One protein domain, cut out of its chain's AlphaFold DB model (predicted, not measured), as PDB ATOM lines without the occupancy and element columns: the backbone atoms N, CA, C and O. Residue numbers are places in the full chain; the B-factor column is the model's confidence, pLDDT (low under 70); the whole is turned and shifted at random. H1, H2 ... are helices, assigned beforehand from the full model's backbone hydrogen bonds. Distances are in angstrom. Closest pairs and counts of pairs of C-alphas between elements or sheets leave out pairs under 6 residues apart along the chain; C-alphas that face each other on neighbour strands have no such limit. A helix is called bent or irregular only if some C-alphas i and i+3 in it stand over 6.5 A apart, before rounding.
ATOM      1  N   THR A  27      41.748  52.565 -27.588       52.44
ATOM      2  CA  THR A  27      42.583  51.788 -26.650       52.44
ATOM      3  C   THR A  27      41.944  50.487 -26.141       52.44
ATOM      4  O   THR A  27      42.657  49.610 -25.630       52.44
ATOM      5  N   VAL A  28      40.626  50.311 -26.288       54.25
ATOM      6  CA  VAL A  28      39.920  49.071 -25.916       54.25
ATOM      7  C   VAL A  28      39.854  48.052 -27.053       54.25
ATOM      8  O   VAL A  28      39.489  46.914 -26.798       54.25
ATOM      9  N   PHE A  29      40.336  48.377 -28.259       53.81
ATOM     10  CA  PHE A  29      40.511  47.397 -29.344       53.81
ATOM     11  C   PHE A  29      41.383  46.203 -28.901       53.81
ATOM     12  O   PHE A  29      41.083  45.046 -29.166       53.81
ATOM     13  N   ALA A  30      42.397  46.462 -28.069       54.94
ATOM     14  CA  ALA A  30      43.218  45.422 -27.440       54.94
ATOM     15  C   ALA A  30      42.455  44.502 -26.453       54.94
ATOM     16  O   ALA A  30      43.033  43.533 -25.955       54.94
ATOM     17  N   LEU A  31      41.197  44.820 -26.131       56.16
ATOM     18  CA  LEU A  31      40.306  44.029 -25.282       56.16
ATOM     19  C   LEU A  31      39.325  43.178 -26.085       56.16
ATOM     20  O   LEU A  31      38.675  42.334 -25.476       56.16
ATOM     21  N   LEU A  32      39.206  43.327 -27.409       62.34
ATOM     22  CA  LEU A  32      38.329  42.427 -28.147       62.34
ATOM     23  C   LEU A  32      38.906  40.994 -28.128       62.34
ATOM     24  O   LEU A  32      40.095  40.797 -28.415       62.34
ATOM     25  N   PRO A  33      38.087  39.964 -27.827       61.88
ATOM     26  CA  PRO A  33      38.520  38.562 -27.822       61.88
ATOM     27  C   PRO A  33      39.148  38.145 -29.153       61.88
ATOM     28  O   PRO A  33      40.082  37.336 -29.191       61.88
ATOM     29  N   SER A  34      38.663  38.734 -30.249       63.56
ATOM     30  CA  SER A  34      39.183  38.527 -31.596       63.56
ATOM     31  C   SER A  34      40.654  38.915 -31.710       63.56
ATOM     32  O   SER A  34      41.446  38.133 -32.234       63.56
ATOM     33  N   ASP A  35      41.049  40.071 -31.183       63.62
ATOM     34  CA  ASP A  35      42.391  40.613 -31.394       63.62
ATOM     35  C   ASP A  35      43.433  39.938 -30.503       63.62
ATOM     36  O   ASP A  35      44.567  39.704 -30.935       63.62
ATOM     37  N   PHE A  36      43.042  39.540 -29.287       60.47
ATOM     38  CA  PHE A  36      43.955  38.907 -28.334       60.47
ATOM     39  C   PHE A  36      44.061  37.379 -28.489       60.47
ATOM     40  O   PHE A  36      45.090  36.804 -28.124       60.47
ATOM     41  N   HIS A  37      43.031  36.685 -28.986       70.81
ATOM     42  CA  HIS A  37      43.026  35.213 -29.074       70.81
ATOM     43  C   HIS A  37      42.911  34.687 -30.501       70.81
ATOM     44  O   HIS A  37      43.708  33.833 -30.902       70.81
ATOM     45  N   LEU A  38      41.975  35.210 -31.292       79.12
ATOM     46  CA  LEU A  38      41.698  34.669 -32.620       79.12
ATOM     47  C   LEU A  38      42.767  35.090 -33.639       79.12
ATOM     48  O   LEU A  38      43.361  34.235 -34.295       79.12
ATOM     49  N   PHE A  39      43.095  36.381 -33.723       77.19
ATOM     50  CA  PHE A  39      44.045  36.910 -34.708       77.19
ATOM     51  C   PHE A  39      45.477  36.421 -34.493       77.19
ATOM     52  O   PHE A  39      46.221  36.238 -35.457       77.19
ATOM     53  N   GLY A  40      45.886  36.188 -33.245       81.88
ATOM     54  CA  GLY A  40      47.197  35.613 -32.939       81.88
ATOM     55  C   GLY A  40      47.347  34.196 -33.497       81.88
ATOM     56  O   GLY A  40      48.350  33.883 -34.143       81.88
ATOM     57  N   LEU A  41      46.332  33.354 -33.290       83.06
ATOM     58  CA  LEU A  41      46.306  31.986 -33.806       83.06
ATOM     59  C   LEU A  41      46.131  31.963 -35.329       83.06
ATOM     60  O   LEU A  41      46.803  31.201 -36.027       83.06
ATOM     61  N   PHE A  42      45.302  32.862 -35.847       83.81
ATOM     62  CA  PHE A  42      45.057  33.016 -37.272       83.81
ATOM     63  C   PHE A  42      46.325  33.407 -38.037       83.81
ATOM     64  O   PHE A  42      46.694  32.740 -39.004       83.81
ATOM     65  N   LYS A  43      47.068  34.411 -37.549       83.00
ATOM     66  CA  LYS A  43      48.356  34.821 -38.130       83.00
ATOM     67  C   LYS A  43      49.358  33.668 -38.170       83.00
ATOM     68  O   LYS A  43      50.018  33.488 -39.185       83.00
ATOM     69  N   LYS A  44      49.436  32.845 -37.117       86.56
ATOM     70  CA  LYS A  44      50.296  31.645 -37.105       86.56
ATOM     71  C   LYS A  44      49.875  30.612 -38.147       86.56
ATOM     72  O   LYS A  44      50.731  29.990 -38.762       86.56
ATOM     73  N   ARG A  45      48.570  30.426 -38.357       84.12
ATOM     74  CA  ARG A  45      48.050  29.455 -39.330       84.12
ATOM     75  C   ARG A  45      48.276  29.894 -40.775       84.12
ATOM     76  O   ARG A  45      48.503  29.039 -41.634       84.12
ATOM     77  N   LEU A  46      48.189  31.197 -41.029       86.06
ATOM     78  CA  LEU A  46      48.453  31.794 -42.336       86.06
ATOM     79  C   LEU A  46      49.947  31.995 -42.613       86.06
ATOM     80  O   LEU A  46      50.334  32.087 -43.775       86.06
ATOM     81  N   ALA A  47      50.786  32.056 -41.575       88.44
ATOM     82  CA  ALA A  47      52.219  32.268 -41.724       88.44
ATOM     83  C   ALA A  47      52.842  31.237 -42.678       88.44
ATOM     84  O   ALA A  47      52.645  30.030 -42.536       88.44
ATOM     85  N   GLY A  48      53.592  31.730 -43.666       85.44
ATOM     86  CA  GLY A  48      54.288  30.900 -44.653       85.44
ATOM     87  C   GLY A  48      53.392  30.258 -45.718       85.44
ATOM     88  O   GLY A  48      53.909  29.538 -46.570       85.44
ATOM     89  N   ARG A  49      52.075  30.508 -45.715       89.38
ATOM     90  CA  ARG A  49      51.180  30.070 -46.795       89.38
ATOM     91  C   ARG A  49      51.047  31.171 -47.840       89.38
ATOM     92  O   ARG A  49      50.762  32.316 -47.506       89.38
ATOM     93  N   HIS A  50      51.205  30.799 -49.105       91.56
ATOM     94  CA  HIS A  50      50.896  31.664 -50.236       91.56
ATOM     95  C   HIS A  50      49.561  31.244 -50.839       91.56
ATOM     96  O   HIS A  50      49.386  30.084 -51.209       91.56
ATOM     97  N   PHE A  51      48.644  32.198 -50.939       91.06
ATOM     98  CA  PHE A  51      47.371  32.046 -51.633       91.06
ATOM     99  C   PHE A  51      47.435  32.852 -52.925       91.06
ATOM    100  O   PHE A  51      48.047  33.924 -52.959       91.06
ATOM    101  N   ARG A  52      46.850  32.324 -53.998       93.12
ATOM    102  CA  ARG A  52      46.838  32.975 -55.315       93.12
ATOM    103  C   ARG A  52      45.648  33.909 -55.488       93.12
ATOM    104  O   ARG A  52      45.713  34.807 -56.321       93.12
ATOM    105  N   THR A  53      44.571  33.680 -54.740       94.31
ATOM    106  CA  THR A  53      43.315  34.428 -54.858       94.31
ATOM    107  C   THR A  53      42.663  34.651 -53.496       94.31
ATOM    108  O   THR A  53      42.861  33.871 -52.562       94.31
ATOM    109  N   ASP A  54      41.829  35.685 -53.395       91.31
ATOM    110  CA  ASP A  54      41.066  35.975 -52.174       91.31
ATOM    111  C   ASP A  54      40.067  34.861 -51.832       91.31
ATOM    112  O   ASP A  54      39.814  34.594 -50.657       91.31
ATOM    113  N   ALA A  55      39.539  34.161 -52.841       94.44
ATOM    114  CA  ALA A  55      38.638  33.026 -52.649       94.44
ATOM    115  C   ALA A  55      39.326  31.869 -51.904       94.44
ATOM    116  O   ALA A  55      38.747  31.297 -50.981       94.44
ATOM    117  N   GLU A  56      40.586  31.571 -52.240       92.25
ATOM    118  CA  GLU A  56      41.381  30.557 -51.532       92.25
ATOM    119  C   GLU A  56      41.640  30.957 -50.073       92.25
ATOM    120  O   GLU A  56      41.605  30.109 -49.175       92.25
ATOM    121  N   VAL A  57      41.868  32.251 -49.817       90.12
ATOM    122  CA  VAL A  57      42.005  32.772 -48.451       90.12
ATOM    123  C   VAL A  57      40.699  32.560 -47.693       90.12
ATOM    124  O   VAL A  57      40.717  31.948 -46.625       90.12
ATOM    125  N   GLN A  58      39.568  33.008 -48.249       91.50
ATOM    126  CA  GLN A  58      38.246  32.879 -47.630       91.50
ATOM    127  C   GLN A  58      37.909  31.426 -47.291       91.50
ATOM    128  O   GLN A  58      37.508  31.142 -46.161       91.50
ATOM    129  N   GLU A  59      38.132  30.494 -48.217       93.00
ATOM    130  CA  GLU A  59      37.899  29.069 -47.974       93.00
ATOM    131  C   GLU A  59      38.781  28.539 -46.834       93.00
ATOM    132  O   GLU A  59      38.294  27.864 -45.919       93.00
ATOM    133  N   ALA A  60      40.069  28.892 -46.828       89.88
ATOM    134  CA  ALA A  60      40.996  28.476 -45.783       89.88
ATOM    135  C   ALA A  60      40.614  29.026 -44.397       89.88
ATOM    136  O   ALA A  60      40.798  28.311 -43.398       89.88
ATOM    137  N   VAL A  61      40.087  30.256 -44.325       89.38
ATOM    138  CA  VAL A  61      39.556  30.858 -43.087       89.38
ATOM    139  C   VAL A  61      38.285  30.144 -42.642       89.38
ATOM    140  O   VAL A  61      38.196  29.728 -41.491       89.38
ATOM    141  N   VAL A  62      37.310  29.963 -43.533       91.19
ATOM    142  CA  VAL A  62      36.026  29.335 -43.188       91.19
ATOM    143  C   VAL A  62      36.241  27.907 -42.704       91.19
ATOM    144  O   VAL A  62      35.688  27.515 -41.679       91.19
ATOM    145  N   LYS A  63      37.092  27.142 -43.393       91.62
ATOM    146  CA  LYS A  63      37.450  25.789 -42.965       91.62
ATOM    147  C   LYS A  63      38.085  25.790 -41.576       91.62
ATOM    148  O   LYS A  63      37.698  25.003 -40.728       91.62
ATOM    149  N   TRP A  64      39.005  26.718 -41.314       89.38
ATOM    150  CA  TRP A  64      39.615  26.845 -39.990       89.38
ATOM    151  C   TRP A  64      38.615  27.092 -38.872       89.38
ATOM    152  O   TRP A  64      38.711  26.468 -37.824       89.38
ATOM    153  N   LEU A  65      37.697  28.032 -39.095       87.88
ATOM    154  CA  LEU A  65      36.703  28.419 -38.106       87.88
ATOM    155  C   LEU A  65      35.739  27.266 -37.820       87.88
ATOM    156  O   LEU A  65      35.275  27.145 -36.696       87.88
ATOM    157  N   ARG A  66      35.477  26.404 -38.810       88.62
ATOM    158  CA  ARG A  66      34.691  25.173 -38.635       88.62
ATOM    159  C   ARG A  66      35.450  24.072 -37.895       88.62
ATOM    160  O   ARG A  66      34.821  23.294 -37.193       88.62
ATOM    161  N   ASP A  67      36.770  24.010 -38.062       88.94
ATOM    162  CA  ASP A  67      37.640  23.040 -37.383       88.94
ATOM    163  C   ASP A  67      37.976  23.458 -35.934       88.94
ATOM    164  O   ASP A  67      38.562  22.680 -35.181       88.94
ATOM    165  N   LEU A  68      37.678  24.703 -35.554       87.88
ATOM    166  CA  LEU A  68      37.904  25.225 -34.211       87.88
ATOM    167  C   LEU A  68      36.886  24.641 -33.231       87.88
ATOM    168  O   LEU A  68      35.685  24.637 -33.487       87.88
ATOM    169  N   ASP A  69      37.387  24.200 -32.082       88.44
ATOM    170  CA  ASP A  69      36.549  23.698 -31.002       88.44
ATOM    171  C   ASP A  69      35.666  24.830 -30.436       88.44
ATOM    172  O   ASP A  69      36.187  25.920 -30.172       88.44
ATOM    173  N   PRO A  70      34.354  24.624 -30.229       85.88
ATOM    174  CA  PRO A  70      33.495  25.607 -29.570       85.88
ATOM    175  C   PRO A  70      34.044  26.093 -28.218       85.88
ATOM    176  O   PRO A  70      33.961  27.288 -27.916       85.88
ATOM    177  N   ASP A  71      34.689  25.214 -27.447       86.88
ATOM    178  CA  ASP A  71      35.312  25.520 -26.155       86.88
ATOM    179  C   ASP A  71      36.452  26.532 -26.286       86.88
ATOM    180  O   ASP A  71      36.729  27.286 -25.349       86.88
ATOM    181  N   PHE A  72      37.082  26.634 -27.462       83.81
ATOM    182  CA  PHE A  72      38.062  27.685 -27.735       83.81
ATOM    183  C   PHE A  72      37.438  29.077 -27.606       83.81
ATOM    184  O   PHE A  72      38.051  29.981 -27.025       83.81
ATOM    185  N   PHE A  73      36.227  29.260 -28.139       80.69
ATOM    186  CA  PHE A  73      35.523  30.536 -28.064       80.69
ATOM    187  C   PHE A  73      35.061  30.808 -26.634       80.69
ATOM    188  O   PHE A  73      35.308  31.905 -26.134       80.69
ATOM    189  N   TYR A  74      34.496  29.813 -25.943       85.00
ATOM    190  CA  TYR A  74      34.103  29.953 -24.536       85.00
ATOM    191  C   TYR A  74      35.290  30.341 -23.644       85.00
ATOM    192  O   TYR A  74      35.217  31.333 -22.921       85.00
ATOM    193  N   ALA A  75      36.437  29.675 -23.789       84.25
ATOM    194  CA  ALA A  75      37.645  30.011 -23.038       84.25
ATOM    195  C   ALA A  75      38.193  31.414 -23.367       84.25
ATOM    196  O   ALA A  75      38.789  32.072 -22.507       84.25
ATOM    197  N   ALA A  76      38.033  31.885 -24.609       79.81
ATOM    198  CA  ALA A  76      38.405  33.245 -24.991       79.81
ATOM    199  C   ALA A  76      37.483  34.291 -24.341       79.81
ATOM    200  O   ALA A  76      37.976  35.311 -23.850       79.81
ATOM    201  N   PHE A  77      36.175  34.023 -24.287       77.25
ATOM    202  CA  PHE A  77      35.203  34.878 -23.605       77.25
ATOM    203  C   PHE A  77      35.403  34.887 -22.086       77.25
ATOM    204  O   PHE A  77      35.430  35.965 -21.496       77.25
ATOM    205  N   ASP A  78      35.660  33.745 -21.452       82.50
ATOM    206  CA  ASP A  78      35.935  33.686 -20.010       82.50
ATOM    207  C   ASP A  78      37.164  34.516 -19.626       82.50
ATOM    208  O   ASP A  78      37.158  35.279 -18.655       82.50
ATOM    209  N   LYS A  79      38.229  34.444 -20.433       77.88
ATOM    210  CA  LYS A  79      39.419  35.283 -20.238       77.88
ATOM    211  C   LYS A  79      39.131  36.766 -20.442       77.88
ATOM    212  O   LYS A  79      39.782  37.585 -19.788       77.88
ATOM    213  N   LEU A  80      38.195  37.123 -21.324       71.75
ATOM    214  CA  LEU A  80      37.737  38.503 -21.464       71.75
ATOM    215  C   LEU A  80      37.017  38.958 -20.193       71.75
ATOM    216  O   LEU A  80      37.402  39.977 -19.622       71.75
ATOM    217  N   VAL A  81      36.028  38.189 -19.733       75.81
ATOM    218  CA  VAL A  81      35.249  38.485 -18.522       75.81
ATOM    219  C   VAL A  81      36.168  38.631 -17.312       75.81
ATOM    220  O   VAL A  81      35.975  39.528 -16.501       75.81
ATOM    221  N   HIS A  82      37.227  37.825 -17.219       74.44
ATOM    222  CA  HIS A  82      38.207  37.940 -16.141       74.44
ATOM    223  C   HIS A  82      39.142  39.158 -16.271       74.44
ATOM    224  O   HIS A  82      39.592  39.712 -15.268       74.44
ATOM    225  N   ARG A  83      39.465  39.599 -17.495       69.06
ATOM    226  CA  ARG A  83      40.331  40.773 -17.733       69.06
ATOM    227  C   ARG A  83      39.595  42.099 -17.611       69.06
ATOM    228  O   ARG A  83      40.232  43.101 -17.287       69.06
ATOM    229  N   TRP A  84      38.289  42.102 -17.863       69.94
ATOM    230  CA  TRP A  84      37.463  43.305 -17.865       69.94
ATOM    231  C   TRP A  84      37.544  44.085 -16.538       69.94
ATOM    232  O   TRP A  84      37.873  45.270 -16.583       69.94
ATOM    233  N   PRO A  85      37.399  43.462 -15.348       70.31
ATOM    234  CA  PRO A  85      37.492  44.172 -14.074       70.31
ATOM    235  C   PRO A  85      38.885  44.743 -13.806       70.31
ATOM    236  O   PRO A  85      38.999  45.815 -13.226       70.31
ATOM    237  N   LYS A  86      39.947  44.056 -14.253       64.25
ATOM    238  CA  LYS A  86      41.332  44.471 -13.995       64.25
ATOM    239  C   LYS A  86      41.635  45.828 -14.638       64.25
ATOM    240  O   LYS A  86      42.110  46.719 -13.953       64.25
ATOM    241  N   ARG A  87      41.235  46.040 -15.898       58.53
ATOM    242  CA  ARG A  87      41.408  47.348 -16.559       58.53
ATOM    243  C   ARG A  87      40.461  48.439 -16.058       58.53
ATOM    244  O   ARG A  87      40.846  49.601 -16.089       58.53
ATOM    245  N   PHE A  88      39.252  48.095 -15.607       56.03
ATOM    246  CA  PHE A  88      38.354  49.080 -14.991       56.03
ATOM    247  C   PHE A  88      38.882  49.568 -13.631       56.03
ATOM    248  O   PHE A  88      38.693  50.733 -13.301       56.03
ATOM    249  N   ASN A  89      39.589  48.712 -12.884       57.19
ATOM    250  CA  ASN A  89      40.231  49.078 -11.617       57.19
ATOM    251  C   ASN A  89      41.578  49.804 -11.807       57.19
ATOM    252  O   ASN A  89      41.952  50.625 -10.975       57.19
ATOM    253  N   ASP A  90      42.277  49.556 -12.919       54.00
ATOM    254  CA  ASP A  90      43.531  50.239 -13.272       54.00
ATOM    255  C   ASP A  90      43.318  51.704 -13.735       54.00
ATOM    256  O   ASP A  90      44.283  52.429 -13.969       54.00
ATOM    257  N   HIS A  91      42.070  52.195 -13.817       50.31
ATOM    258  CA  HIS A  91      41.772  53.624 -14.022       50.31
ATOM    259  C   HIS A  91      42.089  54.514 -12.802       50.31
ATOM    260  O   HIS A  91      41.893  55.727 -12.871       50.31
TER     261      HIS A  91
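What this domain is: This is residues 27 to 91 of the 97 residues of an uncharacterized protein of Araneus ventricosus (UniProt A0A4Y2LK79). Helices H3 and H4 make a wide V, and H2 crosses its opening to make a loose triangle with a poorly filled middle. Residues 66 to 71, at the corner of the V, stick out; H4 runs on past H2 and makes much of the length, with short H1 beside it. The printed part has 65 residues with four named helices, H1 to H4 in order, and no named strand: the class is all helix. The whole is loose, with a radius of gyration of the C-alphas of 14.9 A, and elongated, spanning 47 by 25 by 17 A.

How they stand to each other: H1, residues 27 to 31, is close to but not clearly touching H2, residues 33 to 46; their closest C-alphas, Ala 30 and Phe 36, are 6.6 A apart. H1 is likewise close to but not clearly touching H4, residues 70 to 91, with the closest C-alphas, Leu 31 and Leu 80, 7.2 A apart. H2 touches H4 with residues 33 to 37 alone, at a steep tilt of 50 degrees, opposite ways; the closest C-alphas, Pro 33 and Ala 76, are 6.0 A apart. H2 and H3, residues 54 to 67, are near each other, with 10 pairs of C-alphas within 10 A. H3 is apart from H1 and H4. Every O i to N i+4 pair is within hydrogen-bond range in H3, against 7 of 10 in H2, 15 of 18 in H4 and 0 of 1 in H1, where 1 of 2 O i to N i+3 pairs is.

Where its parts are: H1 begins at C-alpha 27 (42.583, 51.788, -26.650). H2 is 18.8 A long and only just irregular, C-alphas 36 and 39 being 6.7 A apart. H3 is 19.9 A long. H4 is 33.1 A long, only just irregular with C-alphas 82 and 85 6.6 A apart, and ends at C-alpha 91 (41.772, 53.624, -14.022).

The domain as a whole: The two farthest C-alphas, Arg 52 and Asn 89, are 47.0 A apart. The printed part has no cut and no long link. Its mean pLDDT is 78.1, with residues 27 to 36, 83 to 84 and 86 to 91 under 70.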